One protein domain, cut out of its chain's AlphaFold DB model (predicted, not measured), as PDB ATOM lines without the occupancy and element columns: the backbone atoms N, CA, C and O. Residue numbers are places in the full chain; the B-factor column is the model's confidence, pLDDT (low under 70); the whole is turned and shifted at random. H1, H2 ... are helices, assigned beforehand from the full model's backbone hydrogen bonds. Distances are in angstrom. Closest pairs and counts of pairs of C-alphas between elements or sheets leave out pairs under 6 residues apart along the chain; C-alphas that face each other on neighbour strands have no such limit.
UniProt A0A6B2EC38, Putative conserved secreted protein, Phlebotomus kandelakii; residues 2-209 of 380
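Overview. This is residues 2 to 209 of the 380 residues of the protein "Putative conserved secreted protein" of Phlebotomus kandelakii (UniProt A0A6B2EC38). The longest helix, H8, pairs with H9 as a hairpin at one end of the domain, and H1, H2 and H3 form a three-helix cluster at the other. H5, H6 and H7 fill the space between, and the helices mostly cross. The printed part has 208 residues with nine named helices, H1 to H9 in order, and no named strand: the class is all helix. It is compact, with a radius of gyration of the C-alphas of 17.3 A and spans of 56 by 39 by 30 A.

Arrangement. H8, residues 145 to 163, and H9, residues 190 to 205, touch at a shallow tilt of 23 degrees, opposite ways; their closest C-alphas, Leu 155 and Leu 197, are 6.2 A apart. H7, residues 128 to 139, touches H9, closest at C-alphas 136 and 196, 6.6 A. H5, residues 79 to 95, touches H8 with residues 87 to 91 alone, closest at C-alphas 91 and 147, 6.8 A. H6, residues 104 to 114, forms a hairpin with H5, closest at C-alphas 86 and 106, 5.0 A. The hub H3, residues 52 to 64, touches H5, closest at C-alphas 59 and 81, 7.0 A. H2, residues 28 to 40, touches H3, closest at C-alphas 35 and 58, 4.7 A. H1, residues 2 to 19, touches H3 with residues 7 to 14 alone, closest at C-alphas 11 and 54, 5.8 A. H4, residues 68 to 71, touches H5, closest at C-alphas 68 and 88, 4.8 A. Every O i to N i+4 pair is within hydrogen-bond range in H1, H2, H3, H5, H7, H8 and H9, and 4 of 7 are in H6; H4 is too short for such a pair.

Along the chain. H8 measures 26.0 A, H1 25.9 A and H5 24.5 A. C-alpha 2 begins H1 at (-26.525, -0.661, 45.942); C-alpha 205 ends H9 at (8.738, 11.298, 35.482).

Size, cuts and confidence. The farthest C-alphas, Gly 2 and Asn 167, are 58.8 A apart. The printed part has no cut. The links H2 to H3, H6 to H7 and H8 to H9 are long. In this model pLDDT is under 70 at residues 45, 99 to 100 and 118 to 126.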
ATOM      1  N   GLY A   2     -27.221  -1.818  45.338       83.31
ATOM      2  CA  GLY A   2     -26.525  -0.661  45.942       83.31
ATOM      3  C   GLY A   2     -25.011  -0.821  46.166       83.31
ATOM      4  O   GLY A   2     -24.257   0.099  45.874       83.31
ATOM      5  N   LYS A   3     -24.541  -2.006  46.589       84.81
ATOM      6  CA  LYS A   3     -23.103  -2.291  46.787       84.81
ATOM      7  C   LYS A   3     -22.288  -2.237  45.484       84.81
ATOM      8  O   LYS A   3     -21.185  -1.712  45.484       84.81
ATOM      9  N   LEU A   4     -22.859  -2.717  44.375       88.50
ATOM     10  CA  LEU A   4     -22.212  -2.674  43.057       88.50
ATOM     11  C   LEU A   4     -22.066  -1.231  42.563       88.50
ATOM     12  O   LEU A   4     -21.003  -0.838  42.105       88.50
ATOM     13  N   ILE A   5     -23.118  -0.424  42.729       92.00
ATOM     14  CA  ILE A   5     -23.101   1.001  42.369       92.00
ATOM     15  C   ILE A   5     -22.065   1.756  43.215       92.00
ATOM     16  O   ILE A   5     -21.313   2.566  42.683       92.00
ATOM     17  N   ALA A   6     -21.977   1.462  44.515       93.69
ATOM     18  CA  ALA A   6     -20.984   2.076  45.397       93.69
ATOM     19  C   ALA A   6     -19.537   1.800  44.951       93.69
ATOM     20  O   ALA A   6     -18.681   2.673  45.085       93.69
ATOM     21  N   TRP A   7     -19.264   0.618  44.398       95.19
ATOM     22  CA  TRP A   7     -17.952   0.277  43.851       95.19
ATOM     23  C   TRP A   7     -17.623   1.028  42.557       95.19
ATOM     24  O   TRP A   7     -16.491   1.474  42.394       95.19
ATOM     25  N   GLU A   8     -18.595   1.231  41.669       95.75
ATOM     26  CA  GLU A   8     -18.379   2.060  40.473       95.75
ATOM     27  C   GLU A   8     -18.158   3.532  40.841       95.75
ATOM     28  O   GLU A   8     -17.273   4.185  40.292       95.75
ATOM     29  N   ILE A   9     -18.893   4.045  41.835       96.19
ATOM     30  CA  ILE A   9     -18.647   5.384  42.386       96.19
ATOM     31  C   ILE A   9     -17.223   5.466  42.947       96.19
ATOM     32  O   ILE A   9     -16.510   6.422  42.653       96.19
ATOM     33  N   LEU A  10     -16.786   4.459  43.714       96.94
ATOM     34  CA  LEU A  10     -15.423   4.402  44.243       96.94
ATOM     35  C   LEU A  10     -14.377   4.458  43.121       96.94
ATOM     36  O   LEU A  10     -13.422   5.221  43.234       96.94
ATOM     37  N   LEU A  11     -14.564   3.710  42.031       97.19
ATOM     38  CA  LEU A  11     -13.651   3.746  40.887       97.19
ATOM     39  C   LEU A  11     -13.541   5.155  40.287       97.19
ATOM     40  O   LEU A  11     -12.433   5.637  40.067       97.19
ATOM     41  N   VAL A  12     -14.669   5.844  40.086       96.69
ATOM     42  CA  VAL A  12     -14.675   7.232  39.590       96.69
ATOM     43  C   VAL A  12     -13.918   8.162  40.541       96.69
ATOM     44  O   VAL A  12     -13.092   8.951  40.083       96.69
ATOM     45  N   GLN A  13     -14.139   8.036  41.854       96.31
ATOM     46  CA  GLN A  13     -13.437   8.837  42.863       96.31
ATOM     47  C   GLN A  13     -11.919   8.586  42.852       96.31
ATOM     48  O   GLN A  13     -11.136   9.530  42.954       96.31
ATOM     49  N   ILE A  14     -11.487   7.330  42.693       96.69
ATOM     50  CA  ILE A  14     -10.062   6.992  42.567       96.69
ATOM     51  C   ILE A  14      -9.482   7.630  41.302       96.69
ATOM     52  O   ILE A  14      -8.450   8.291  41.377       96.69
ATOM     53  N   CYS A  15     -10.145   7.484  40.152       95.25
ATOM     54  CA  CYS A  15      -9.687   8.074  38.893       95.25
ATOM     55  C   CYS A  15      -9.558   9.601  38.982       95.25
ATOM     56  O   CYS A  15      -8.561  10.151  38.519       95.25
ATOM     57  N   GLN A  16     -10.513  10.285  39.618       93.62
ATOM     58  CA  GLN A  16     -10.421  11.725  39.889       93.62
ATOM     59  C   GLN A  16      -9.191  12.053  40.743       93.62
ATOM     60  O   GLN A  16      -8.385  12.896  40.356       93.62
ATOM     61  N   CYS A  17      -8.980  11.318  41.839       93.38
ATOM     62  CA  CYS A  17      -7.814  11.507  42.697       93.38
ATOM     63  C   CYS A  17      -6.481  11.287  41.952       93.38
ATOM     64  O   CYS A  17      -5.517  12.010  42.198       93.38
ATOM     65  N   LEU A  18      -6.408  10.308  41.044       92.25
ATOM     66  CA  LEU A  18      -5.205  10.037  40.248       92.25
ATOM     67  C   LEU A  18      -4.970  11.078  39.144       92.25
ATOM     68  O   LEU A  18      -3.817  11.341  38.803       92.25
ATOM     69  N   ASN A  19      -6.034  11.665  38.594       91.12
ATOM     70  CA  ASN A  19      -5.948  12.720  37.581       91.12
ATOM     71  C   ASN A  19      -5.488  14.058  38.172       91.12
ATOM     72  O   ASN A  19      -4.825  14.833  37.490       91.12
ATOM     73  N   GLU A  20      -5.823  14.327  39.433       90.75
ATOM     74  CA  GLU A  20      -5.397  15.540  40.142       90.75
ATOM     75  C   GLU A  20      -3.985  15.427  40.745       90.75
ATOM     76  O   GLU A  20      -3.433  16.414  41.239       90.75
ATOM     77  N   TRP A  21      -3.371  14.242  40.682       89.75
ATOM     78  CA  TRP A  21      -2.036  13.988  41.215       89.75
ATOM     79  C   TRP A  21      -0.975  14.914  40.582       89.75
ATOM     80  O   TRP A  21      -1.000  15.117  39.367       89.75
ATOM     81  N   PRO A  22      -0.007  15.468  41.347       86.12
ATOM     82  CA  PRO A  22       0.335  15.198  42.752       86.12
ATOM     83  C   PRO A  22      -0.427  16.030  43.787       86.12
ATOM     84  O   PRO A  22      -0.063  16.028  44.964       86.12
ATOM     85  N   ARG A  23      -1.474  16.766  43.396       86.50
ATOM     86  CA  ARG A  23      -2.259  17.530  44.369       86.50
ATOM     87  C   ARG A  23      -3.016  16.560  45.271       86.50
ATOM     88  O   ARG A  23      -3.694  15.649  44.804       86.50
ATOM     89  N   LYS A  24      -2.893  16.756  46.584       78.56
ATOM     90  CA  LYS A  24      -3.579  15.922  47.572       78.56
ATOM     91  C   LYS A  24      -5.081  16.198  47.517       78.56
ATOM     92  O   LYS A  24      -5.519  17.282  47.899       78.56
ATOM     93  N   HIS A  25      -5.854  15.213  47.066       85.44
ATOM     94  CA  HIS A  25      -7.308  15.317  47.018       85.44
ATOM     95  C   HIS A  25      -7.882  15.396  48.453       85.44
ATOM     96  O   HIS A  25      -7.494  14.596  49.312       85.44
ATOM     97  N   PRO A  26      -8.822  16.312  48.761       85.19
ATOM     98  CA  PRO A  26      -9.358  16.479  50.119       85.19
ATOM     99  C   PRO A  26      -9.952  15.193  50.713       85.19
ATOM    100  O   PRO A  26      -9.816  14.918  51.904       85.19
ATOM    101  N   GLU A  27     -10.572  14.368  49.869       89.81
ATOM    102  CA  GLU A  27     -11.211  13.112  50.279       89.81
ATOM    103  C   GLU A  27     -10.287  11.881  50.261       89.81
ATOM    104  O   GLU A  27     -10.774  10.772  50.488       89.81
ATOM    105  N   SER A  28      -8.976  12.025  50.018       89.19
ATOM    106  CA  SER A  28      -8.052  10.883  49.877       89.19
ATOM    107  C   SER A  28      -8.152   9.869  51.024       89.19
ATOM    108  O   SER A  28      -8.142   8.664  50.786       89.19
ATOM    109  N   THR A  29      -8.328  10.335  52.265       90.69
ATOM    110  CA  THR A  29      -8.494   9.467  53.444       90.69
ATOM    111  C   THR A  29      -9.790   8.650  53.396       90.69
ATOM    112  O   THR A  29      -9.780   7.452  53.676       90.69
ATOM    113  N   SER A  30     -10.907   9.283  53.020       95.00
ATOM    114  CA  SER A  30     -12.215   8.624  52.890       95.00
ATOM    115  C   SER A  30     -12.197   7.602  51.752       95.00
ATOM    116  O   SER A  30     -12.638   6.464  51.923       95.00
ATOM    117  N   ILE A  31     -11.605   7.969  50.612       95.69
ATOM    118  CA  ILE A  31     -11.393   7.063  49.476       95.69
ATOM    119  C   ILE A  31     -10.551   5.862  49.917       95.69
ATOM    120  O   ILE A  31     -10.956   4.726  49.685       95.69
ATOM    121  N   GLY A  32      -9.449   6.088  50.639       96.12
ATOM    122  CA  GLY A  32      -8.623   5.020  51.202       96.12
ATOM    123  C   GLY A  32      -9.426   4.045  52.067       96.12
ATOM    124  O   GLY A  32      -9.349   2.837  51.865       96.12
ATOM    125  N   GLN A  33     -10.275   4.540  52.974       96.19
ATOM    126  CA  GLN A  33     -11.148   3.684  53.789       96.19
ATOM    127  C   GLN A  33     -12.109   2.838  52.938       96.19
ATOM    128  O   GLN A  33     -12.265   1.641  53.198       96.19
ATOM    129  N   LYS A  34     -12.712   3.419  51.894       96.31
ATOM    130  CA  LYS A  34     -13.571   2.682  50.953       96.31
ATOM    131  C   LYS A  34     -12.785   1.622  50.172       96.31
ATOM    132  O   LYS A  34     -13.291   0.514  50.000       96.31
ATOM    133  N   CYS A  35     -11.543   1.904  49.770       96.44
ATOM    134  CA  CYS A  35     -10.653   0.921  49.138       96.44
ATOM    135  C   CYS A  35     -10.386  -0.276  50.062       96.44
ATOM    136  O   CYS A  35     -10.493  -1.420  49.622       96.44
ATOM    137  N   LYS A  36     -10.121  -0.039  51.357       95.00
ATOM    138  CA  LYS A  36      -9.946  -1.126  52.343       95.00
ATOM    139  C   LYS A  36     -11.185  -2.007  52.427       95.00
ATOM    140  O   LYS A  36     -11.083  -3.227  52.351       95.00
ATOM    141  N   GLN A  37     -12.357  -1.387  52.556       92.62
ATOM    142  CA  GLN A  37     -13.629  -2.110  52.604       92.62
ATOM    143  C   GLN A  37     -13.869  -2.912  51.319       92.62
ATOM    144  O   GLN A  37     -14.341  -4.047  51.379       92.62
ATOM    145  N   CYS A  38     -13.504  -2.351  50.162       92.38
ATOM    146  CA  CYS A  38     -13.596  -3.027  48.875       92.38
ATOM    147  C   CYS A  38     -12.735  -4.296  48.842       92.38
ATOM    148  O   CYS A  38     -13.240  -5.359  48.499       92.38
ATOM    149  N   ILE A  39     -11.466  -4.232  49.249       91.44
ATOM    150  CA  ILE A  39     -10.573  -5.403  49.219       91.44
ATOM    151  C   ILE A  39     -10.970  -6.434  50.288       91.44
ATOM    152  O   ILE A  39     -10.944  -7.633  50.021       91.44
ATOM    153  N   MET A  40     -11.423  -5.996  51.469       89.25
ATOM    154  CA  MET A  40     -11.900  -6.899  52.528       89.25
ATOM    155  C   MET A  40     -13.121  -7.733  52.114       89.25
ATOM    156  O   MET A  40     -13.319  -8.825  52.644       89.25
ATOM    157  N   SER A  41     -13.905  -7.289  51.122       87.25
ATOM    158  CA  SER A  41     -15.007  -8.101  50.576       87.25
ATOM    159  C   SER A  41     -14.541  -9.433  49.968       87.25
ATOM    160  O   SER A  41     -15.313 -10.390  49.932       87.25
ATOM    161  N   LEU A  42     -13.262  -9.544  49.577       83.00
ATOM    162  CA  LEU A  42     -12.655 -10.799  49.117       83.00
ATOM    163  C   LEU A  42     -12.476 -11.831  50.241       83.00
ATOM    164  O   LEU A  42     -12.476 -13.030  49.967       83.00
ATOM    165  N   GLN A  43     -12.322 -11.373  51.488       81.75
ATOM    166  CA  GLN A  43     -12.143 -12.236  52.665       81.75
ATOM    167  C   GLN A  43     -13.485 -12.737  53.206       81.75
ATOM    168  O   GLN A  43     -13.599 -13.874  53.651       81.75
ATOM    169  N   ASN A  44     -14.515 -11.892  53.143       78.88
ATOM    170  CA  ASN A  44     -15.766 -12.090  53.880       78.88
ATOM    171  C   ASN A  44     -16.729 -13.114  53.254       78.88
ATOM    172  O   ASN A  44     -17.851 -13.257  53.730       78.88
ATOM    173  N   GLY A  45     -16.323 -13.819  52.191       69.94
ATOM    174  CA  GLY A  45     -17.195 -14.772  51.494       69.94
ATOM    175  C   GLY A  45     -18.464 -14.120  50.931       69.94
ATOM    176  O   GLY A  45     -19.494 -14.781  50.815       69.94
ATOM    177  N   ASP A  46     -18.400 -12.820  50.625       74.69
ATOM    178  CA  ASP A  46     -19.538 -12.044  50.145       74.69
ATOM    179  C   ASP A  46     -20.113 -12.650  48.851       74.69
ATOM    180  O   ASP A  46     -19.381 -13.002  47.928       74.69
ATOM    181  N   ALA A  47     -21.447 -12.697  48.741       75.38
ATOM    182  CA  ALA A  47     -22.140 -13.208  47.549       75.38
ATOM    183  C   ALA A  47     -21.888 -12.368  46.279       75.38
ATOM    184  O   ALA A  47     -22.125 -12.829  45.165       75.38
ATOM    185  N   ALA A  48     -21.428 -11.126  46.445       82.12
ATOM    186  CA  ALA A  48     -21.002 -10.253  45.363       82.12
ATOM    187  C   ALA A  48     -19.547  -9.848  45.600       82.12
ATOM    188  O   ALA A  48     -19.213  -9.399  46.696       82.12
ATOM    189  N   ILE A  49     -18.729  -9.954  44.554       85.62
ATOM    190  CA  ILE A  49     -17.322  -9.544  44.540       85.62
ATOM    191  C   ILE A  49     -17.128  -8.354  43.588       85.62
ATOM    192  O   ILE A  49     -17.821  -8.284  42.565       85.62
ATOM    193  N   PRO A  50     -16.224  -7.405  43.893       88.25
ATOM    194  CA  PRO A  50     -15.923  -6.312  42.978       88.25
ATOM    195  C   PRO A  50     -15.253  -6.854  41.714       88.25
ATOM    196  O   PRO A  50     -14.487  -7.818  41.768       88.25
ATOM    197  N   ARG A  51     -15.517  -6.224  40.563       91.19
ATOM    198  CA  ARG A  51     -14.822  -6.574  39.316       91.19
ATOM    199  C   ARG A  51     -13.328  -6.261  39.421       91.19
ATOM    200  O   ARG A  51     -12.936  -5.345  40.146       91.19
ATOM    201  N   THR A  52     -12.515  -6.982  38.650       89.38
ATOM    202  CA  THR A  52     -11.043  -6.915  38.687       89.38
ATOM    203  C   THR A  52     -10.502  -5.490  38.615       89.38
ATOM    204  O   THR A  52      -9.652  -5.127  39.418       89.38
ATOM    205  N   GLU A  53     -11.049  -4.654  37.729       92.25
ATOM    206  CA  GLU A  53     -10.613  -3.260  37.586       92.25
ATOM    207  C   GLU A  53     -10.775  -2.461  38.891       92.25
ATOM    208  O   GLU A  53      -9.850  -1.779  39.320       92.25
ATOM    209  N   ILE A  54     -11.906  -2.596  39.586       94.81
ATOM    210  CA  ILE A  54     -12.155  -1.873  40.842       94.81
ATOM    211  C   ILE A  54     -11.180  -2.331  41.928       94.81
ATOM    212  O   ILE A  54     -10.678  -1.506  42.696       94.81
ATOM    213  N   LEU A  55     -10.888  -3.633  41.983       93.06
ATOM    214  CA  LEU A  55      -9.893  -4.182  42.904       93.06
ATOM    215  C   LEU A  55      -8.503  -3.622  42.605       93.06
ATOM    216  O   LEU A  55      -7.852  -3.126  43.519       93.06
ATOM    217  N   GLU A  56      -8.072  -3.641  41.344       94.06
ATOM    218  CA  GLU A  56      -6.782  -3.089  40.926       94.06
ATOM    219  C   GLU A  56      -6.640  -1.613  41.301       94.06
ATOM    220  O   GLU A  56      -5.651  -1.232  41.922       94.06
ATOM    221  N   TYR A  57      -7.633  -0.781  40.980       96.38
ATOM    222  CA  TYR A  57      -7.598   0.637  41.338       96.38
ATOM    223  C   TYR A  57      -7.627   0.850  42.853       96.38
ATOM    224  O   TYR A  57      -6.925   1.725  43.354       96.38
ATOM    225  N   SER A  58      -8.374   0.035  43.601       96.62
ATOM    226  CA  SER A  58      -8.400   0.111  45.067       96.62
ATOM    227  C   SER A  58      -7.040  -0.233  45.678       96.62
ATOM    228  O   SER A  58      -6.571   0.474  46.567       96.62
ATOM    229  N   ILE A  59      -6.387  -1.288  45.183       96.00
ATOM    230  CA  ILE A  59      -5.057  -1.719  45.631       96.00
ATOM    231  C   ILE A  59      -4.009  -0.659  45.276       96.00
ATOM    232  O   ILE A  59      -3.247  -0.240  46.147       96.00
ATOM    233  N   ALA A  60      -4.003  -0.179  44.029       96.25
ATOM    234  CA  ALA A  60      -3.099   0.878  43.580       96.25
ATOM    235  C   ALA A  60      -3.276   2.161  44.403       96.25
ATOM    236  O   ALA A  60      -2.296   2.786  44.797       96.25
ATOM    237  N   MET A  61      -4.520   2.531  44.721       96.75
ATOM    238  CA  MET A  61      -4.799   3.696  45.552       96.75
ATOM    239  C   MET A  61      -4.274   3.525  46.982       96.75
ATOM    240  O   MET A  61      -3.712   4.467  47.526       96.75
ATOM    241  N   LEU A  62      -4.401   2.342  47.593       96.75
ATOM    242  CA  LEU A  62      -3.826   2.094  48.923       96.75
ATOM    243  C   LEU A  62      -2.297   2.153  48.919       96.75
ATOM    244  O   LEU A  62      -1.728   2.743  49.833       96.75
ATOM    245  N   LEU A  63      -1.641   1.616  47.883       96.38
ATOM    246  CA  LEU A  63      -0.196   1.794  47.693       96.38
ATOM    247  C   LEU A  63       0.162   3.281  47.556       96.38
ATOM    248  O   LEU A  63       1.101   3.745  48.192       96.38
ATOM    249  N   ASN A  64      -0.624   4.048  46.795       95.44
ATOM    250  CA  ASN A  64      -0.394   5.482  46.612       95.44
ATOM    251  C   ASN A  64      -0.607   6.316  47.881       95.44
ATOM    252  O   ASN A  64      -0.050   7.403  48.013       95.44
ATOM    253  N   LEU A  65      -1.436   5.825  48.802       95.00
ATOM    254  CA  LEU A  65      -1.668   6.428  50.114       95.00
ATOM    255  C   LEU A  65      -0.685   5.930  51.180       95.00
ATOM    256  O   LEU A  65      -0.857   6.272  52.350       95.00
ATOM    257  N   SER A  66       0.305   5.119  50.795       95.06
ATOM    258  CA  SER A  66       1.261   4.485  51.706       95.06
ATOM    259  C   SER A  66       0.591   3.642  52.798       95.06
ATOM    260  O   SER A  66       1.092   3.501  53.911       95.06
ATOM    261  N   ASP A  67      -0.576   3.067  52.499       94.75
ATOM    262  CA  ASP A  67      -1.359   2.273  53.444       94.75
ATOM    263  C   ASP A  67      -0.994   0.787  53.353       94.75
ATOM    264  O   ASP A  67      -1.801  -0.078  52.994       94.75
ATOM    265  N   TRP A  68       0.270   0.498  53.657       94.38
ATOM    266  CA  TRP A  68       0.882  -0.815  53.452       94.38
ATOM    267  C   TRP A  68       0.167  -1.929  54.219       94.38
ATOM    268  O   TRP A  68      -0.107  -3.000  53.679       94.38
ATOM    269  N   ALA A  69      -0.182  -1.660  55.481       93.25
ATOM    270  CA  ALA A  69      -0.769  -2.644  56.386       93.25
ATOM    271  C   ALA A  69      -2.109  -3.189  55.873       93.25
ATOM    272  O   ALA A  69      -2.414  -4.362  56.072       93.25
ATOM    273  N   SER A  70      -2.887  -2.364  55.169       93.06
ATOM    274  CA  SER A  70      -4.191  -2.760  54.629       93.06
ATOM    275  C   SER A  70      -4.097  -3.769  53.478       93.06
ATOM    276  O   SER A  70      -5.101  -4.385  53.125       93.06
ATOM    277  N   LEU A  71      -2.906  -3.946  52.897       93.25
ATOM    278  CA  LEU A  71      -2.634  -4.891  51.811       93.25
ATOM    279  C   LEU A  71      -2.053  -6.220  52.310       93.25
ATOM    280  O   LEU A  71      -1.897  -7.164  51.532       93.25
ATOM    281  N   ILE A  72      -1.735  -6.328  53.600       91.69
ATOM    282  CA  ILE A  72      -1.246  -7.566  54.210       91.69
ATOM    283  C   ILE A  72      -2.451  -8.396  54.655       91.69
ATOM    284  O   ILE A  72      -2.898  -8.319  55.799       91.69
ATOM    285  N   LEU A  73      -3.008  -9.165  53.717       87.69
ATOM    286  CA  LEU A  73      -4.187 -10.000  53.946       87.69
ATOM    287  C   LEU A  73      -3.825 -11.493  54.020       87.69
ATOM    288  O   LEU A  73      -2.919 -11.923  53.301       87.69
ATOM    289  N   PRO A  74      -4.533 -12.291  54.847       81.69
ATOM    290  CA  PRO A  74      -4.286 -13.730  54.961       81.69
ATOM    291  C   PRO A  74      -4.559 -14.504  53.666       81.69
ATOM    292  O   PRO A  74      -3.773 -15.374  53.303       81.69
ATOM    293  N   ASP A  75      -5.657 -14.191  52.969       80.88
ATOM    294  CA  ASP A  75      -6.044 -14.860  51.724       80.88
ATOM    295  C   ASP A  75      -5.848 -13.925  50.523       80.88
ATOM    296  O   ASP A  75      -6.551 -12.925  50.360       80.88
ATOM    297  N   LYS A  76      -4.874 -14.224  49.666       79.44
ATOM    298  CA  LYS A  76      -4.504 -13.373  48.532       79.44
ATOM    299  C   LYS A  76      -5.146 -13.903  47.243       79.44
ATOM    300  O   LYS A  76      -4.470 -14.347  46.333       79.44
ATOM    301  N   ARG A  77      -6.479 -13.830  47.132       76.31
ATOM    302  CA  ARG A  77      -7.266 -14.367  45.988       76.31
ATOM    303  C   ARG A  77      -7.076 -13.651  44.639       76.31
ATOM    304  O   ARG A  77      -7.908 -13.789  43.745       76.31
ATOM    305  N   SER A  78      -6.039 -12.834  44.489       82.38
ATOM    306  CA  SER A  78      -5.773 -12.071  43.272       82.38
ATOM    307  C   SER A  78      -4.263 -11.915  43.065       82.38
ATOM    308  O   SER A  78      -3.601 -11.414  43.974       82.38
ATOM    309  N   PRO A  79      -3.716 -12.246  41.876       85.38
ATOM    310  CA  PRO A  79      -2.280 -12.120  41.605       85.38
ATOM    311  C   PRO A  79      -1.743 -10.705  41.849       85.38
ATOM    312  O   PRO A  79      -0.630 -10.520  42.334       85.38
ATOM    313  N   ILE A  80      -2.550  -9.680  41.561       88.19
ATOM    314  CA  ILE A  80      -2.133  -8.293  41.772       88.19
ATOM    315  C   ILE A  80      -2.097  -7.912  43.249       88.19
ATOM    316  O   ILE A  80      -1.240  -7.133  43.666       88.19
ATOM    317  N   LEU A  81      -2.986  -8.497  44.056       90.31
ATOM    318  CA  LEU A  81      -2.960  -8.354  45.504       90.31
ATOM    319  C   LEU A  81      -1.758  -9.095  46.092       90.31
ATOM    320  O   LEU A  81      -1.133  -8.567  47.003       90.31
ATOM    321  N   GLU A  82      -1.393 -10.263  45.557       91.31
ATOM    322  CA  GLU A  82      -0.186 -10.988  45.972       91.31
ATOM    323  C   GLU A  82       1.072 -10.147  45.785       91.31
ATOM    324  O   GLU A  82       1.796  -9.899  46.753       91.31
ATOM    325  N   VAL A  83       1.276  -9.636  44.568       91.94
ATOM    326  CA  VAL A  83       2.421  -8.779  44.239       91.94
ATOM    327  C   VAL A  83       2.404  -7.500  45.079       91.94
ATOM    328  O   VAL A  83       3.415  -7.139  45.677       91.94
ATOM    329  N   SER A  84       1.254  -6.829  45.183       93.94
ATOM    330  CA  SER A  84       1.130  -5.579  45.946       93.94
ATOM    331  C   SER A  84       1.357  -5.780  47.442       93.94
ATOM    332  O   SER A  84       1.964  -4.933  48.088       93.94
ATOM    333  N   SER A  85       0.913  -6.910  47.995       94.19
ATOM    334  CA  SER A  85       1.141  -7.288  49.391       94.19
ATOM    335  C   SER A  85       2.626  -7.540  49.663       94.19
ATOM    336  O   SER A  85       3.157  -7.061  50.662       94.19
ATOM    337  N   ALA A  86       3.322  -8.225  48.748       93.44
ATOM    338  CA  ALA A  86       4.759  -8.461  48.864       93.44
ATOM    339  C   ALA A  86       5.569  -7.150  48.791       93.44
ATOM    340  O   ALA A  86       6.488  -6.944  49.585       93.44
ATOM    341  N   LEU A  87       5.196  -6.235  47.888       93.94
ATOM    342  CA  LEU A  87       5.802  -4.901  47.786       93.94
ATOM    343  C   LEU A  87       5.514  -4.035  49.020       93.94
ATOM    344  O   LEU A  87       6.421  -3.390  49.538       93.94
ATOM    345  N   ALA A  88       4.281  -4.058  49.532       94.56
ATOM    346  CA  ALA A  88       3.910  -3.376  50.770       94.56
ATOM    347  C   ALA A  88       4.700  -3.918  51.975       94.56
ATOM    348  O   ALA A  88       5.151  -3.144  52.816       94.56
ATOM    349  N   GLY A  89       4.933  -5.233  52.036       92.56
ATOM    350  CA  GLY A  89       5.796  -5.850  53.042       92.56
ATOM    351  C   GLY A  89       7.234  -5.328  52.986       92.56
ATOM    352  O   GLY A  89       7.788  -4.963  54.022       92.56
ATOM    353  N   ALA A  90       7.807  -5.217  51.781       91.81
ATOM    354  CA  ALA A  90       9.133  -4.632  51.578       91.81
ATOM    355  C   ALA A  90       9.187  -3.159  52.027       91.81
ATOM    356  O   ALA A  90      10.092  -2.774  52.766       91.81
ATOM    357  N   ALA A  91       8.184  -2.357  51.651       93.19
ATOM    358  CA  ALA A  91       8.062  -0.960  52.069       93.19
ATOM    359  C   ALA A  91       8.007  -0.816  53.603       93.19
ATOM    360  O   ALA A  91       8.755  -0.026  54.182       93.19
ATOM    361  N   MET A  92       7.201  -1.641  54.283       92.06
ATOM    362  CA  MET A  92       7.106  -1.644  55.748       92.06
ATOM    363  C   MET A  92       8.413  -2.044  56.439       92.06
ATOM    364  O   MET A  92       8.729  -1.507  57.502       92.06
ATOM    365  N   ASP A  93       9.151  -3.014  55.894       89.12
ATOM    366  CA  ASP A  93      10.428  -3.446  56.470       89.12
ATOM    367  C   ASP A  93      11.481  -2.323  56.376       89.12
ATOM    368  O   ASP A  93      12.234  -2.110  57.331       89.12
ATOM    369  N   ILE A  94      11.474  -1.536  55.293       89.94
ATOM    370  CA  ILE A  94      12.329  -0.347  55.136       89.94
ATOM    371  C   ILE A  94      11.948   0.744  56.143       89.94
ATOM    372  O   ILE A  94      12.823   1.226  56.864       89.94
ATOM    373  N   GLU A  95      10.662   1.099  56.252       89.88
ATOM    374  CA  GLU A  95      10.185   2.127  57.195       89.88
ATOM    375  C   GLU A  95      10.509   1.780  58.655       89.88
ATOM    376  O   GLU A  95      10.789   2.658  59.471       89.88
ATOM    377  N   LYS A  96      10.524   0.486  58.994       87.69
ATOM    378  CA  LYS A  96      10.890  -0.012  60.330       87.69
ATOM    379  C   LYS A  96      12.400  -0.092  60.568       87.69
ATOM    380  O   LYS A  96      12.813  -0.624  61.599       87.69
ATOM    381  N   GLY A  97      13.225   0.371  59.629       79.75
ATOM    382  CA  GLY A  97      14.679   0.313  59.743       79.75
ATOM    383  C   GLY A  97      15.231  -1.115  59.709       79.75
ATOM    384  O   GLY A  97      16.275  -1.380  60.301       79.75
ATOM    385  N   LYS A  98      14.555  -2.042  59.013       74.94
ATOM    386  CA  LYS A  98      15.024  -3.419  58.766       74.94
ATOM    387  C   LYS A  98      15.426  -3.638  57.294       74.94
ATOM    388  O   LYS A  98      14.959  -4.596  56.677       74.94
ATOM    389  N   PRO A  99      16.320  -2.812  56.714       64.62
ATOM    390  CA  PRO A  99      16.664  -2.887  55.293       64.62
ATOM    391  C   PRO A  99      17.418  -4.172  54.909       64.62
ATOM    392  O   PRO A  99      17.515  -4.498  53.733       64.62
ATOM    393  N   SER A 100      17.955  -4.926  55.874       60.59
ATOM    394  CA  SER A 100      18.802  -6.099  55.613       60.59
ATOM    395  C   SER A 100      18.039  -7.353  55.174       60.59
ATOM    396  O   SER A 100      18.660  -8.386  54.915       60.59
ATOM    397  N   ARG A 101      16.702  -7.322  55.139       75.31
ATOM    398  CA  ARG A 101      15.907  -8.487  54.751       75.31
ATOM    399  C   ARG A 101      15.713  -8.513  53.240       75.31
ATOM    400  O   ARG A 101      14.954  -7.724  52.687       75.31
ATOM    401  N   ILE A 102      16.349  -9.486  52.590       81.44
ATOM    402  CA  ILE A 102      16.110  -9.762  51.171       81.44
ATOM    403  C   ILE A 102      14.630 -10.112  50.973       81.44
ATOM    404  O   ILE A 102      14.118 -11.083  51.544       81.44
ATOM    405  N   CYS A 103      13.954  -9.336  50.135       86.44
ATOM    406  CA  CYS A 103      12.533  -9.448  49.838       86.44
ATOM    407  C   CYS A 103      12.298 -10.468  48.716       86.44
ATOM    408  O   CYS A 103      12.044 -10.112  47.567       86.44
ATOM    409  N   ARG A 104      12.392 -11.766  49.048       89.69
ATOM    410  CA  ARG A 104      12.210 -12.844  48.055       89.69
ATOM    411  C   ARG A 104      10.790 -12.962  47.515       89.69
ATOM    412  O   ARG A 104      10.631 -13.289  46.353       89.69
ATOM    413  N   GLU A 105       9.767 -12.675  48.318       91.25
ATOM    414  CA  GLU A 105       8.373 -12.894  47.901       91.25
ATOM    415  C   GLU A 105       8.015 -12.086  46.642       91.25
ATOM    416  O   GLU A 105       7.531 -12.648  45.665       91.25
ATOM    417  N   ALA A 106       8.324 -10.784  46.617       92.25
ATOM    418  CA  ALA A 106       8.074  -9.947  45.441       92.25
ATOM    419  C   ALA A 106       8.940 -10.372  44.243       92.25
ATOM    420  O   ALA A 106       8.468 -10.390  43.107       92.25
ATOM    421  N   TRP A 107      10.194 -10.748  44.505       94.06
ATOM    422  CA  TRP A 107      11.120 -11.239  43.488       94.06
ATOM    423  C   TRP A 107      10.594 -12.495  42.785       94.06
ATOM    424  O   TRP A 107      10.524 -12.532  41.558       94.06
ATOM    425  N   ASP A 108      10.177 -13.494  43.562       92.38
ATOM    426  CA  ASP A 108       9.719 -14.791  43.067       92.38
ATOM    427  C   ASP A 108       8.379 -14.686  42.317       92.38
ATOM    428  O   ASP A 108       8.116 -15.493  41.427       92.38
ATOM    429  N   LEU A 109       7.554 -13.678  42.625       91.62
ATOM    430  CA  LEU A 109       6.312 -13.395  41.897       91.62
ATOM    431  C   LEU A 109       6.552 -12.657  40.570       91.62
ATOM    432  O   LEU A 109       5.878 -12.940  39.580       91.62
ATOM    433  N   ILE A 110       7.493 -11.706  40.537       92.88
ATOM    434  CA  ILE A 110       7.698 -10.813  39.384       92.88
ATOM    435  C   ILE A 110       8.670 -11.407  38.359       92.88
ATOM    436  O   ILE A 110       8.413 -11.329  37.159       92.88
ATOM    437  N   LEU A 111       9.772 -12.027  38.794       93.69
ATOM    438  CA  LEU A 111      10.796 -12.564  37.891       93.69
ATOM    439  C   LEU A 111      10.225 -13.530  36.825       93.69
ATOM    440  O   LEU A 111      10.565 -13.371  35.648       93.69
ATOM    441  N   PRO A 112       9.322 -14.479  37.155       91.31
ATOM    442  CA  PRO A 112       8.756 -15.396  36.165       91.31
ATOM    443  C   PRO A 112       7.920 -14.717  35.075       91.31
ATOM    444  O   PRO A 112       7.773 -15.291  33.995       91.31
ATOM    445  N   MET A 113       7.402 -13.502  35.310       91.00
ATOM    446  CA  MET A 113       6.646 -12.750  34.299       91.00
ATOM    447  C   MET A 113       7.502 -12.447  33.063       91.00
ATOM    448  O   MET A 113       6.980 -12.357  31.957       91.00
ATOM    449  N   PHE A 114       8.824 -12.357  33.233       92.62
ATOM    450  CA  PHE A 114       9.776 -12.048  32.167       92.62
ATOM    451  C   PHE A 114      10.407 -13.285  31.513       92.62
ATOM    452  O   PHE A 114      11.355 -13.146  30.738       92.62
ATOM    453  N   ALA A 115       9.928 -14.495  31.813       90.69
ATOM    454  CA  ALA A 115      10.470 -15.719  31.231       90.69
ATOM    455  C   ALA A 115      10.249 -15.781  29.703       90.69
ATOM    456  O   ALA A 115       9.161 -15.494  29.203       90.69
ATOM    457  N   THR A 116      11.272 -16.191  28.948       84.62
ATOM    458  CA  THR A 116      11.222 -16.359  27.479       84.62
ATOM    459  C   THR A 116      10.476 -17.619  27.056       84.62
ATOM    460  O   THR A 116       9.944 -17.700  25.951       84.62
ATOM    461  N   THR A 117      10.420 -18.607  27.946       71.56
ATOM    462  CA  THR A 117       9.677 -19.852  27.764       71.56
ATOM    463  C   THR A 117       8.633 -19.957  28.865       71.56
ATOM    464  O   THR A 117       8.894 -19.621  30.019       71.56
ATOM    465  N   GLY A 118       7.421 -20.392  28.512       58.25
ATOM    466  CA  GLY A 118       6.353 -20.589  29.486       58.25
ATOM    467  C   GLY A 118       6.739 -21.686  30.474       58.25
ATOM    468  O   GLY A 118       6.527 -22.869  30.204       58.25
ATOM    469  N   ASN A 119       7.294 -21.308  31.624       49.44
ATOM    470  CA  ASN A 119       7.421 -22.219  32.749       49.44
ATOM    471  C   ASN A 119       6.001 -22.583  33.192       49.44
ATOM    472  O   ASN A 119       5.294 -21.783  33.793       49.44
ATOM    473  N   LYS A 120       5.575 -23.814  32.886       44.53
ATOM    474  CA  LYS A 120       4.236 -24.376  33.166       44.53
ATOM    475  C   LYS A 120       3.865 -24.465  34.659       44.53
ATOM    476  O   LYS A 120       2.886 -25.119  35.006       44.53
ATOM    477  N   ARG A 121       4.651 -23.873  35.557       43.62
ATOM    478  CA  ARG A 121       4.440 -23.908  37.003       43.62
ATOM    479  C   ARG A 121       4.204 -22.483  37.504       43.62
ATOM    480  O   ARG A 121       5.158 -21.763  37.764       43.62
ATOM    481  N   ASN A 122       2.926 -22.155  37.694       44.75
ATOM    482  CA  ASN A 122       2.422 -21.291  38.775       44.75
ATOM    483  C   ASN A 122       2.090 -19.815  38.522       44.75
ATOM    484  O   ASN A 122       1.838 -19.109  39.488       44.75
ATOM    485  N   LEU A 123       1.921 -19.359  37.287       44.47
ATOM    486  CA  LEU A 123       1.108 -18.162  37.037       44.47
ATOM    487  C   LEU A 123       0.043 -18.526  35.999       44.47
ATOM    488  O   LEU A 123       0.224 -19.499  35.275       44.47
ATOM    489  N   SER A 124      -1.092 -17.827  36.049       44.88
ATOM    490  CA  SER A 124      -2.302 -17.930  35.215       44.88
ATOM    491  C   SER A 124      -2.119 -18.565  33.822       44.88
ATOM    492  O   SER A 124      -1.057 -18.491  33.223       44.88
ATOM    493  N   ARG A 125      -3.199 -19.093  33.232       50.38
ATOM    494  CA  ARG A 125      -3.305 -19.582  31.830       50.38
ATOM    495  C   ARG A 125      -2.799 -18.607  30.739       50.38
ATOM    496  O   ARG A 125      -2.861 -18.940  29.556       50.38
ATOM    497  N   ASP A 126      -2.333 -17.435  31.135       56.09
ATOM    498  CA  ASP A 126      -1.877 -16.321  30.331       56.09
ATOM    499  C   ASP A 126      -0.397 -16.478  29.954       56.09
ATOM    500  O   ASP A 126       0.438 -16.940  30.733       56.09
ATOM    501  N   SER A 127      -0.056 -16.093  28.726       72.00
ATOM    502  CA  SER A 127       1.333 -16.083  28.263       72.00
ATOM    503  C   SER A 127       2.187 -15.098  29.087       72.00
ATOM    504  O   SER A 127       1.653 -14.105  29.589       72.00
ATOM    505  N   PRO A 128       3.521 -15.291  29.184       75.19
ATOM    506  CA  PRO A 128       4.418 -14.330  29.839       75.19
ATOM    507  C   PRO A 128       4.224 -12.886  29.342       75.19
ATOM    508  O   PRO A 128       4.193 -11.945  30.127       75.19
ATOM    509  N   THR A 129       3.965 -12.708  28.043       79.69
ATOM    510  CA  THR A 129       3.640 -11.405  27.445       79.69
ATOM    511  C   THR A 129       2.396 -10.764  28.063       79.69
ATOM    512  O   THR A 129       2.401  -9.573  28.368       79.69
ATOM    513  N   GLN A 130       1.332 -11.537  28.281       81.50
ATOM    514  CA  GLN A 130       0.115 -11.027  28.907       81.50
ATOM    515  C   GLN A 130       0.352 -10.675  30.383       81.50
ATOM    516  O   GLN A 130      -0.172  -9.666  30.855       81.50
ATOM    517  N   ALA A 131       1.181 -11.447  31.094       81.69
ATOM    518  CA  ALA A 131       1.573 -11.132  32.467       81.69
ATOM    519  C   ALA A 131       2.328  -9.791  32.554       81.69
ATOM    520  O   ALA A 131       1.972  -8.955  33.381       81.69
ATOM    521  N   VAL A 132       3.289  -9.539  31.654       84.81
ATOM    522  CA  VAL A 132       4.019  -8.255  31.569       84.81
ATOM    523  C   VAL A 132       3.087  -7.086  31.234       84.81
ATOM    524  O   VAL A 132       3.209  -6.009  31.821       84.81
ATOM    525  N   ASN A 133       2.121  -7.288  30.334       86.31
ATOM    526  CA  ASN A 133       1.143  -6.255  29.983       86.31
ATOM    527  C   ASN A 133       0.225  -5.911  31.164       86.31
ATOM    528  O   ASN A 133       0.001  -4.734  31.452       86.31
ATOM    529  N   ASN A 134      -0.272  -6.927  31.876       86.69
ATOM    530  CA  ASN A 134      -1.101  -6.740  33.068       86.69
ATOM    531  C   ASN A 134      -0.307  -6.049  34.188       86.69
ATOM    532  O   ASN A 134      -0.802  -5.103  34.798       86.69
ATOM    533  N   PHE A 135       0.943  -6.473  34.403       88.12
ATOM    534  CA  PHE A 135       1.884  -5.839  35.324       88.12
ATOM    535  C   PHE A 135       2.037  -4.350  34.988       88.12
ATOM    536  O   PHE A 135       1.710  -3.491  35.804       88.12
ATOM    537  N   SER A 136       2.423  -4.026  33.754       88.88
ATOM    538  CA  SER A 136       2.637  -2.641  33.312       88.88
ATOM    539  C   SER A 136       1.374  -1.782  33.462       88.88
ATOM    540  O   SER A 136       1.433  -0.674  33.994       88.88
ATOM    541  N   SER A 137       0.210  -2.311  33.070       90.62
ATOM    542  CA  SER A 137      -1.086  -1.631  33.204       90.62
ATOM    543  C   SER A 137      -1.457  -1.327  34.659       90.62
ATOM    544  O   SER A 137      -2.045  -0.283  34.956       90.62
ATOM    545  N   PHE A 138      -1.131  -2.217  35.596       92.69
ATOM    546  CA  PHE A 138      -1.346  -1.963  37.016       92.69
ATOM    547  C   PHE A 138      -0.364  -0.934  37.570       92.69
ATOM    548  O   PHE A 138      -0.790   0.041  38.187       92.69
ATOM    549  N   PHE A 139       0.935  -1.104  37.325       89.62
ATOM    550  CA  PHE A 139       1.958  -0.233  37.905       89.62
ATOM    551  C   PHE A 139       1.916   1.198  37.358       89.62
ATOM    552  O   PHE A 139       2.251   2.140  38.073       89.62
ATOM    553  N   ASN A 140       1.353   1.392  36.167       90.75
ATOM    554  CA  ASN A 140       0.972   2.705  35.646       90.75
ATOM    555  C   ASN A 140      -0.053   3.470  36.481       90.75
ATOM    556  O   ASN A 140      -0.254   4.659  36.239       90.75
ATOM    557  N   LYS A 141      -0.758   2.813  37.400       94.31
ATOM    558  CA  LYS A 141      -1.703   3.453  38.325       94.31
ATOM    559  C   LYS A 141      -0.986   3.981  39.572       94.31
ATOM    560  O   LYS A 141      -1.570   4.762  40.324       94.31
ATOM    561  N   LEU A 142       0.271   3.584  39.793       94.69
ATOM    562  CA  LEU A 142       1.064   4.066  40.914       94.69
ATOM    563  C   LEU A 142       1.589   5.475  40.661       94.69
ATOM    564  O   LEU A 142       1.858   5.887  39.533       94.69
ATOM    565  N   ARG A 143       1.658   6.232  41.742       92.19
ATOM    566  CA  ARG A 143       2.008   7.644  41.792       92.19
ATOM    567  C   ARG A 143       2.891   7.967  42.986       92.19
ATOM    568  O   ARG A 143       3.551   8.995  42.969       92.19
ATOM    569  N   GLU A 144       2.892   7.151  44.031       93.75
ATOM    570  CA  GLU A 144       3.711   7.403  45.215       93.75
ATOM    571  C   GLU A 144       5.188   7.041  44.924       93.75
ATOM    572  O   GLU A 144       5.462   5.924  44.476       93.75
ATOM    573  N   PRO A 145       6.148   7.979  45.087       95.00
ATOM    574  CA  PRO A 145       7.523   7.769  44.641       95.00
ATOM    575  C   PRO A 145       8.255   6.634  45.348       95.00
ATOM    576  O   PRO A 145       9.078   5.973  44.721       95.00
ATOM    577  N   PHE A 146       7.995   6.403  46.633       95.25
ATOM    578  CA  PHE A 146       8.710   5.399  47.410       95.25
ATOM    579  C   PHE A 146       8.433   3.982  46.895       95.25
ATOM    580  O   PHE A 146       9.377   3.266  46.551       95.25
ATOM    581  N   VAL A 147       7.167   3.592  46.730       94.56
ATOM    582  CA  VAL A 147       6.801   2.281  46.173       94.56
ATOM    583  C   VAL A 147       7.255   2.139  44.723       94.56
ATOM    584  O   VAL A 147       7.755   1.084  44.332       94.56
ATOM    585  N   VAL A 148       7.148   3.208  43.929       96.12
ATOM    586  CA  VAL A 148       7.615   3.219  42.537       96.12
ATOM    587  C   VAL A 148       9.124   2.970  42.471       96.12
ATOM    588  O   VAL A 148       9.562   2.129  41.688       96.12
ATOM    589  N   SER A 149       9.917   3.612  43.335       96.94
ATOM    590  CA  SER A 149      11.363   3.382  43.434       96.94
ATOM    591  C   SER A 149      11.705   1.952  43.860       96.94
ATOM    592  O   SER A 149      12.632   1.362  43.304       96.94
ATOM    593  N   ILE A 150      10.941   1.346  44.778       95.69
ATOM    594  CA  ILE A 150      11.106  -0.072  45.144       95.69
ATOM    595  C   ILE A 150      10.921  -0.959  43.902       95.69
ATOM    596  O   ILE A 150      11.771  -1.801  43.617       95.69
ATOM    597  N   ILE A 151       9.874  -0.742  43.106       96.06
ATOM    598  CA  ILE A 151       9.615  -1.545  41.898       96.06
ATOM    599  C   ILE A 151      10.691  -1.323  40.829       96.06
ATOM    600  O   ILE A 151      11.184  -2.285  40.241       96.06
ATOM    601  N   MET A 152      11.093  -0.071  40.594       97.19
ATOM    602  CA  MET A 152      12.171   0.249  39.654       97.19
ATOM    603  C   MET A 152      13.482  -0.425  40.050       97.19
ATOM    604  O   MET A 152      14.174  -0.961  39.190       97.19
ATOM    605  N   SER A 153      13.801  -0.457  41.345       96.75
ATOM    606  CA  SER A 153      14.999  -1.130  41.847       96.75
ATOM    607  C   SER A 153      14.951  -2.646  41.648       96.75
ATOM    608  O   SER A 153      15.967  -3.250  41.317       96.75
ATOM    609  N   LEU A 154      13.771  -3.267  41.765       96.31
ATOM    610  CA  LEU A 154      13.590  -4.693  41.487       96.31
ATOM    611  C   LEU A 154      13.888  -4.987  40.017       96.31
ATOM    612  O   LEU A 154      14.689  -5.869  39.708       96.31
ATOM    613  N   LEU A 155      13.279  -4.221  39.108       97.19
ATOM    614  CA  LEU A 155      13.478  -4.378  37.667       97.19
ATOM    615  C   LEU A 155      14.930  -4.088  37.259       97.19
ATOM    616  O   LEU A 155      15.507  -4.851  36.487       97.19
ATOM    617  N   ALA A 156      15.544  -3.038  37.813       96.94
ATOM    618  CA  ALA A 156      16.946  -2.707  37.574       96.94
ATOM    619  C   ALA A 156      17.885  -3.815  38.075       96.94
ATOM    620  O   ALA A 156      18.836  -4.177  37.384       96.94
ATOM    621  N   LYS A 157      17.591  -4.426  39.232       96.44
ATOM    622  CA  LYS A 157      18.364  -5.568  39.731       96.44
ATOM    623  C   LYS A 157      18.261  -6.775  38.804       96.44
ATOM    624  O   LYS A 157      19.290  -7.371  38.489       96.44
ATOM    625  N   ILE A 158      17.052  -7.125  38.358       96.31
ATOM    626  CA  ILE A 158      16.851  -8.201  37.378       96.31
ATOM    627  C   ILE A 158      17.662  -7.906  36.112       96.31
ATOM    628  O   ILE A 158      18.379  -8.778  35.626       96.31
ATOM    629  N   LEU A 159      17.595  -6.671  35.610       95.75
ATOM    630  CA  LEU A 159      18.301  -6.252  34.405       95.75
ATOM    631  C   LEU A 159      19.825  -6.379  34.548       95.75
ATOM    632  O   LEU A 159      20.454  -6.962  33.666       95.75
ATOM    633  N   ASN A 160      20.404  -5.924  35.664       95.19
ATOM    634  CA  ASN A 160      21.840  -6.058  35.931       95.19
ATOM    635  C   ASN A 160      22.282  -7.530  35.960       95.19
ATOM    636  O   ASN A 160      23.283  -7.873  35.337       95.19
ATOM    637  N   ILE A 161      21.521  -8.414  36.620       95.06
ATOM    638  CA  ILE A 161      21.866  -9.847  36.710       95.06
ATOM    639  C   ILE A 161      21.727 -10.553  35.357       95.06
ATOM    640  O   ILE A 161      22.518 -11.439  35.040       95.06
ATOM    641  N   ILE A 162      20.719 -10.196  34.554       94.00
ATOM    642  CA  ILE A 162      20.561 -10.780  33.215       94.00
ATOM    643  C   ILE A 162      21.679 -10.302  32.285       94.00
ATOM    644  O   ILE A 162      22.152 -11.078  31.457       94.00
ATOM    645  N   LYS A 163      22.083  -9.032  32.403       91.50
ATOM    646  CA  LYS A 163      23.122  -8.442  31.559       91.50
ATOM    647  C   LYS A 163      24.521  -8.970  31.883       91.50
ATOM    648  O   LYS A 163      25.302  -9.122  30.950       91.50
ATOM    649  N   ASP A 164      24.800  -9.229  33.162       89.31
ATOM    650  CA  ASP A 164      26.067  -9.779  33.671       89.31
ATOM    651  C   ASP A 164      27.313  -9.004  33.190       89.31
ATOM    652  O   ASP A 164      28.314  -9.571  32.760       89.31
ATOM    653  N   ASP A 165      27.239  -7.668  33.225       87.19
ATOM    654  CA  ASP A 165      28.363  -6.781  32.902       87.19
ATOM    655  C   ASP A 165      28.483  -5.670  33.950       87.19
ATOM    656  O   ASP A 165      27.741  -4.683  33.951       87.19
ATOM    657  N   THR A 166      29.471  -5.837  34.827       82.88
ATOM    658  CA  THR A 166      29.762  -4.935  35.949       82.88
ATOM    659  C   THR A 166      30.141  -3.517  35.505       82.88
ATOM    660  O   THR A 166      30.001  -2.571  36.277       82.88
ATOM    661  N   ASN A 167      30.563  -3.317  34.249       81.06
ATOM    662  CA  ASN A 167      30.978  -2.000  33.748       81.06
ATOM    663  C   ASN A 167      29.804  -1.087  33.365       81.06
ATOM    664  O   ASN A 167      29.999   0.107  33.110       81.06
ATOM    665  N   ILE A 168      28.594  -1.638  33.263       84.12
ATOM    666  CA  ILE A 168      27.393  -0.931  32.797       84.12
ATOM    667  C   ILE A 168      26.194  -1.136  33.732       84.12
ATOM    668  O   ILE A 168      25.061  -0.879  33.336       84.12
ATOM    669  N   GLU A 169      26.438  -1.577  34.969       87.12
ATOM    670  CA  GLU A 169      25.386  -1.814  35.961       87.12
ATOM    671  C   GLU A 169      24.586  -0.558  36.284       87.12
ATOM    672  O   GLU A 169      25.122   0.455  36.714       87.12
ATOM    673  N   ILE A 170      23.273  -0.641  36.167       91.31
ATOM    674  CA  ILE A 170      22.373   0.448  36.525       91.31
ATOM    675  C   ILE A 170      22.345   0.617  38.047       91.31
ATOM    676  O   ILE A 170      22.295  -0.376  38.780       91.31
ATOM    677  N   SER A 171      22.334   1.864  38.519       87.38
ATOM    678  CA  SER A 171      22.192   2.172  39.945       87.38
ATOM    679  C   SER A 171      20.787   2.681  40.264       87.38
ATOM    680  O   SER A 171      20.265   3.567  39.590       87.38
ATOM    681  N   CYS A 172      20.188   2.138  41.324       91.12
ATOM    682  CA  CYS A 172      18.903   2.572  41.867       91.12
ATOM    683  C   CYS A 172      18.969   2.607  43.393       91.12
ATOM    684  O   CYS A 172      19.717   1.847  44.019       91.12
ATOM    685  N   ASP A 173      18.099   3.409  43.999       90.44
ATOM    686  CA  ASP A 173      17.783   3.261  45.418       90.44
ATOM    687  C   ASP A 173      17.243   1.849  45.686       90.44
ATOM    688  O   ASP A 173      16.683   1.213  44.799       90.44
ATOM    689  N   TYR A 174      17.401   1.335  46.906       93.06
ATOM    690  CA  TYR A 174      16.805   0.059  47.343       93.06
ATOM    691  C   TYR A 174      17.285  -1.223  46.631       93.06
ATOM    692  O   TYR A 174      16.760  -2.304  46.893       93.06
ATOM    693  N   MET A 175      18.347  -1.166  45.819       92.25
ATOM    694  CA  MET A 175      18.933  -2.347  45.150       92.25
ATOM    695  C   MET A 175      19.374  -3.465  46.112       92.25
ATOM    696  O   MET A 175      19.478  -4.626  45.711       92.25
ATOM    697  N   PHE A 176      19.632  -3.128  47.379       91.25
ATOM    698  CA  PHE A 176      20.013  -4.066  48.438       91.25
ATOM    699  C   PHE A 176      18.878  -5.016  48.864       91.25
ATOM    700  O   PHE A 176      19.150  -6.026  49.510       91.25
ATOM    701  N   LEU A 177      17.620  -4.716  48.520       92.12
ATOM    702  CA  LEU A 177      16.461  -5.538  48.890       92.12
ATOM    703  C   LEU A 177      16.403  -6.866  48.137       92.12
ATOM    704  O   LEU A 177      15.693  -7.786  48.548       92.12
ATOM    705  N   TRP A 178      17.100  -6.963  47.011       94.12
ATOM    706  CA  TRP A 178      16.854  -7.999  46.021       94.12
ATOM    707  C   TRP A 178      17.979  -9.035  45.979       94.12
ATOM    708  O   TRP A 178      19.142  -8.701  46.229       94.12
ATOM    709  N   PRO A 179      17.663 -10.294  45.627       94.06
ATOM    710  CA  PRO A 179      18.668 -11.309  45.338       94.06
ATOM    711  C   PRO A 179      19.745 -10.828  44.354       94.06
ATOM    712  O   PRO A 179      19.493 -10.009  43.473       94.06
ATOM    713  N   THR A 180      20.959 -11.357  44.495       91.88
ATOM    714  CA  THR A 180      22.116 -11.010  43.651       91.88
ATOM    715  C   THR A 180      22.361 -11.993  42.511       91.88
ATOM    716  O   THR A 180      23.205 -11.727  41.665       91.88
ATOM    717  N   THR A 181      21.638 -13.114  42.469       91.75
ATOM    718  CA  THR A 181      21.860 -14.194  41.498       91.75
ATOM    719  C   THR A 181      20.547 -14.744  40.956       91.75
ATOM    720  O   THR A 181      19.584 -14.901  41.707       91.75
ATOM    721  N   ILE A 182      20.547 -15.135  39.682       92.31
ATOM    722  CA  ILE A 182      19.471 -15.879  39.018       92.31
ATOM    723  C   ILE A 182      20.075 -17.177  38.474       92.31
ATOM    724  O   ILE A 182      21.120 -17.147  37.835       92.31
ATOM    725  N   SER A 183      19.437 -18.329  38.712       86.75
ATOM    726  CA  SER A 183      20.008 -19.636  38.334       86.75
ATOM    727  C   SER A 183      20.194 -19.832  36.824       86.75
ATOM    728  O   SER A 183      21.077 -20.576  36.414       86.75
ATOM    729  N   ASN A 184      19.354 -19.205  35.996       88.81
ATOM    730  CA  ASN A 184      19.458 -19.252  34.537       88.81
ATOM    731  C   ASN A 184      19.039 -17.906  33.926       88.81
ATOM    732  O   ASN A 184      17.882 -17.736  33.544       88.81
ATOM    733  N   SER A 185      19.968 -16.951  33.842       90.38
ATOM    734  CA  SER A 185      19.710 -15.611  33.285       90.38
ATOM    735  C   SER A 185      19.174 -15.644  31.847       90.38
ATOM    736  O   SER A 185      18.292 -14.861  31.504       90.38
ATOM    737  N   ASN A 186      19.610 -16.611  31.032       89.44
ATOM    738  CA  ASN A 186      19.172 -16.768  29.638       89.44
ATOM    739  C   ASN A 186      17.697 -17.190  29.496       89.44
ATOM    740  O   ASN A 186      17.131 -17.118  28.404       89.44
ATOM    741  N   ALA A 187      17.056 -17.636  30.582       91.06
ATOM    742  CA  ALA A 187      15.633 -17.969  30.581       91.06
ATOM    743  C   ALA A 187      14.719 -16.736  30.604       91.06
ATOM    744  O   ALA A 187      13.501 -16.896  30.524       91.06
ATOM    745  N   TYR A 188      15.270 -15.524  30.715       93.12
ATOM    746  CA  TYR A 188      14.510 -14.292  30.899       93.12
ATOM    747  C   TYR A 188      14.804 -13.271  29.798       93.12
ATOM    748  O   TYR A 188      15.915 -13.164  29.283       93.12
ATOM    749  N   SER A 189      13.779 -12.514  29.412       93.06
ATOM    750  CA  SER A 189      13.874 -11.513  28.353       93.06
ATOM    751  C   SER A 189      14.432 -10.203  28.902       93.06
ATOM    752  O   SER A 189      13.691  -9.398  29.469       93.06
ATOM    753  N   MET A 190      15.727  -9.952  28.674       93.62
ATOM    754  CA  MET A 190      16.373  -8.667  28.999       93.62
ATOM    755  C   MET A 190      15.595  -7.483  28.407       93.62
ATOM    756  O   MET A 190      15.370  -6.477  29.077       93.62
ATOM    757  N   ARG A 191      15.145  -7.631  27.155       93.50
ATOM    758  CA  ARG A 191      14.382  -6.609  26.439       93.50
ATOM    759  C   ARG A 191      13.075  -6.273  27.154       93.50
ATOM    760  O   ARG A 191      12.812  -5.101  27.380       93.50
ATOM    761  N   ALA A 192      12.294  -7.280  27.550       93.75
ATOM    762  CA  ALA A 192      11.011  -7.049  28.213       93.75
ATOM    763  C   ALA A 192      11.185  -6.365  29.578       93.75
ATOM    764  O   ALA A 192      10.412  -5.469  29.917       93.75
ATOM    765  N   VAL A 193      12.220  -6.744  30.340       95.56
ATOM    766  CA  VAL A 193      12.555  -6.088  31.616       95.56
ATOM    767  C   VAL A 193      12.938  -4.627  31.377       95.56
ATOM    768  O   VAL A 193      12.392  -3.739  32.029       95.56
ATOM    769  N   SER A 194      13.829  -4.371  30.412       95.56
ATOM    770  CA  SER A 194      14.275  -3.017  30.071       95.56
ATOM    771  C   SER A 194      13.127  -2.134  29.579       95.56
ATOM    772  O   SER A 194      13.008  -1.005  30.036       95.56
ATOM    773  N   GLU A 195      12.265  -2.630  28.687       94.56
ATOM    774  CA  GLU A 195      11.107  -1.884  28.173       94.56
ATOM    775  C   GLU A 195      10.101  -1.574  29.291       94.56
ATOM    776  O   GLU A 195       9.607  -0.452  29.378       94.56
ATOM    777  N   THR A 196       9.848  -2.530  30.193       95.62
ATOM    778  CA  THR A 196       8.947  -2.327  31.341       95.62
ATOM    779  C   THR A 196       9.497  -1.280  32.307       95.62
ATOM    780  O   THR A 196       8.754  -0.408  32.762       95.62
ATOM    781  N   LEU A 197      10.801  -1.333  32.599       96.75
ATOM    782  CA  LEU A 197      11.473  -0.360  33.455       96.75
ATOM    783  C   LEU A 197      11.445   1.044  32.836       96.75
ATOM    784  O   LEU A 197      11.021   1.985  33.507       96.75
ATOM    785  N   SER A 198      11.827   1.178  31.561       95.88
ATOM    786  CA  SER A 198      11.772   2.453  30.834       95.88
ATOM    787  C   SER A 198      10.359   3.028  30.818       95.88
ATOM    788  O   SER A 198      10.163   4.203  31.116       95.88
ATOM    789  N   TYR A 199       9.356   2.197  30.538       95.12
ATOM    790  CA  TYR A 199       7.969   2.636  30.483       95.12
ATOM    791  C   TYR A 199       7.462   3.145  31.839       95.12
ATOM    792  O   TYR A 199       6.904   4.244  31.915       95.12
ATOM    793  N   LEU A 200       7.703   2.392  32.918       95.44
ATOM    794  CA  LEU A 200       7.335   2.804  34.274       95.44
ATOM    795  C   LEU A 200       8.017   4.127  34.656       95.44
ATOM    796  O   LEU A 200       7.387   5.005  35.252       95.44
ATOM    797  N   LEU A 201       9.289   4.278  34.288       96.31
ATOM    798  CA  LEU A 201      10.081   5.477  34.530       96.31
ATOM    799  C   LEU A 201       9.532   6.698  33.804       96.31
ATOM    800  O   LEU A 201       9.306   7.735  34.427       96.31
ATOM    801  N   GLU A 202       9.250   6.568  32.513       95.06
ATOM    802  CA  GLU A 202       8.689   7.647  31.707       95.06
ATOM    803  C   GLU A 202       7.312   8.088  32.200       95.06
ATOM    804  O   GLU A 202       7.041   9.289  32.249       95.06
ATOM    805  N   GLN A 203       6.437   7.154  32.597       94.06
ATOM    806  CA  GLN A 203       5.123   7.530  33.131       94.06
ATOM    807  C   GLN A 203       5.241   8.306  34.444       94.06
ATOM    808  O   GLN A 203       4.514   9.279  34.643       94.06
ATOM    809  N   ASN A 204       6.158   7.911  35.327       94.75
ATOM    810  CA  ASN A 204       6.298   8.535  36.640       94.75
ATOM    811  C   ASN A 204       7.063   9.867  36.597       94.75
ATOM    812  O   ASN A 204       6.703  10.801  37.316       94.75
ATOM    813  N   LEU A 205       8.039  10.024  35.696       94.62
ATOM    814  CA  LEU A 205       8.738  11.298  35.482       94.62
ATOM    815  C   LEU A 205       7.810  12.428  35.001       94.62
ATOM    816  O   LEU A 205       8.129  13.593  35.219       94.62
ATOM    817  N   LYS A 206       6.638  12.123  34.420       93.62
ATOM    818  CA  LYS A 206       5.615  13.142  34.100       93.62
ATOM    819  C   LYS A 206       5.084  13.854  35.346       93.62
ATOM    820  O   LYS A 206       4.765  15.037  35.280       93.62
ATOM    821  N   PHE A 207       4.984  13.136  36.465       93.12
ATOM    822  CA  PHE A 207       4.504  13.676  37.740       93.12
ATOM    823  C   PHE A 207       5.647  14.219  38.602       93.12
ATOM    824  O   PHE A 207       5.443  15.162  39.363       93.12
ATOM    825  N   TYR A 208       6.848  13.651  38.459       94.38
ATOM    826  CA  TYR A 208       8.033  14.020  39.236       94.38
ATOM    827  C   TYR A 208       9.231  14.337  38.331       94.38
ATOM    828  O   TYR A 208      10.249  13.644  38.382       94.38
ATOM    829  N   PRO A 209       9.151  15.402  37.512       92.62
ATOM    830  CA  PRO A 209      10.180  15.720  36.521       92.62
ATOM    831  C   PRO A 209      11.531  16.106  37.133       92.62
ATOM    832  O   PRO A 209      12.532  16.113  36.428       92.62
TER     833      PRO A 209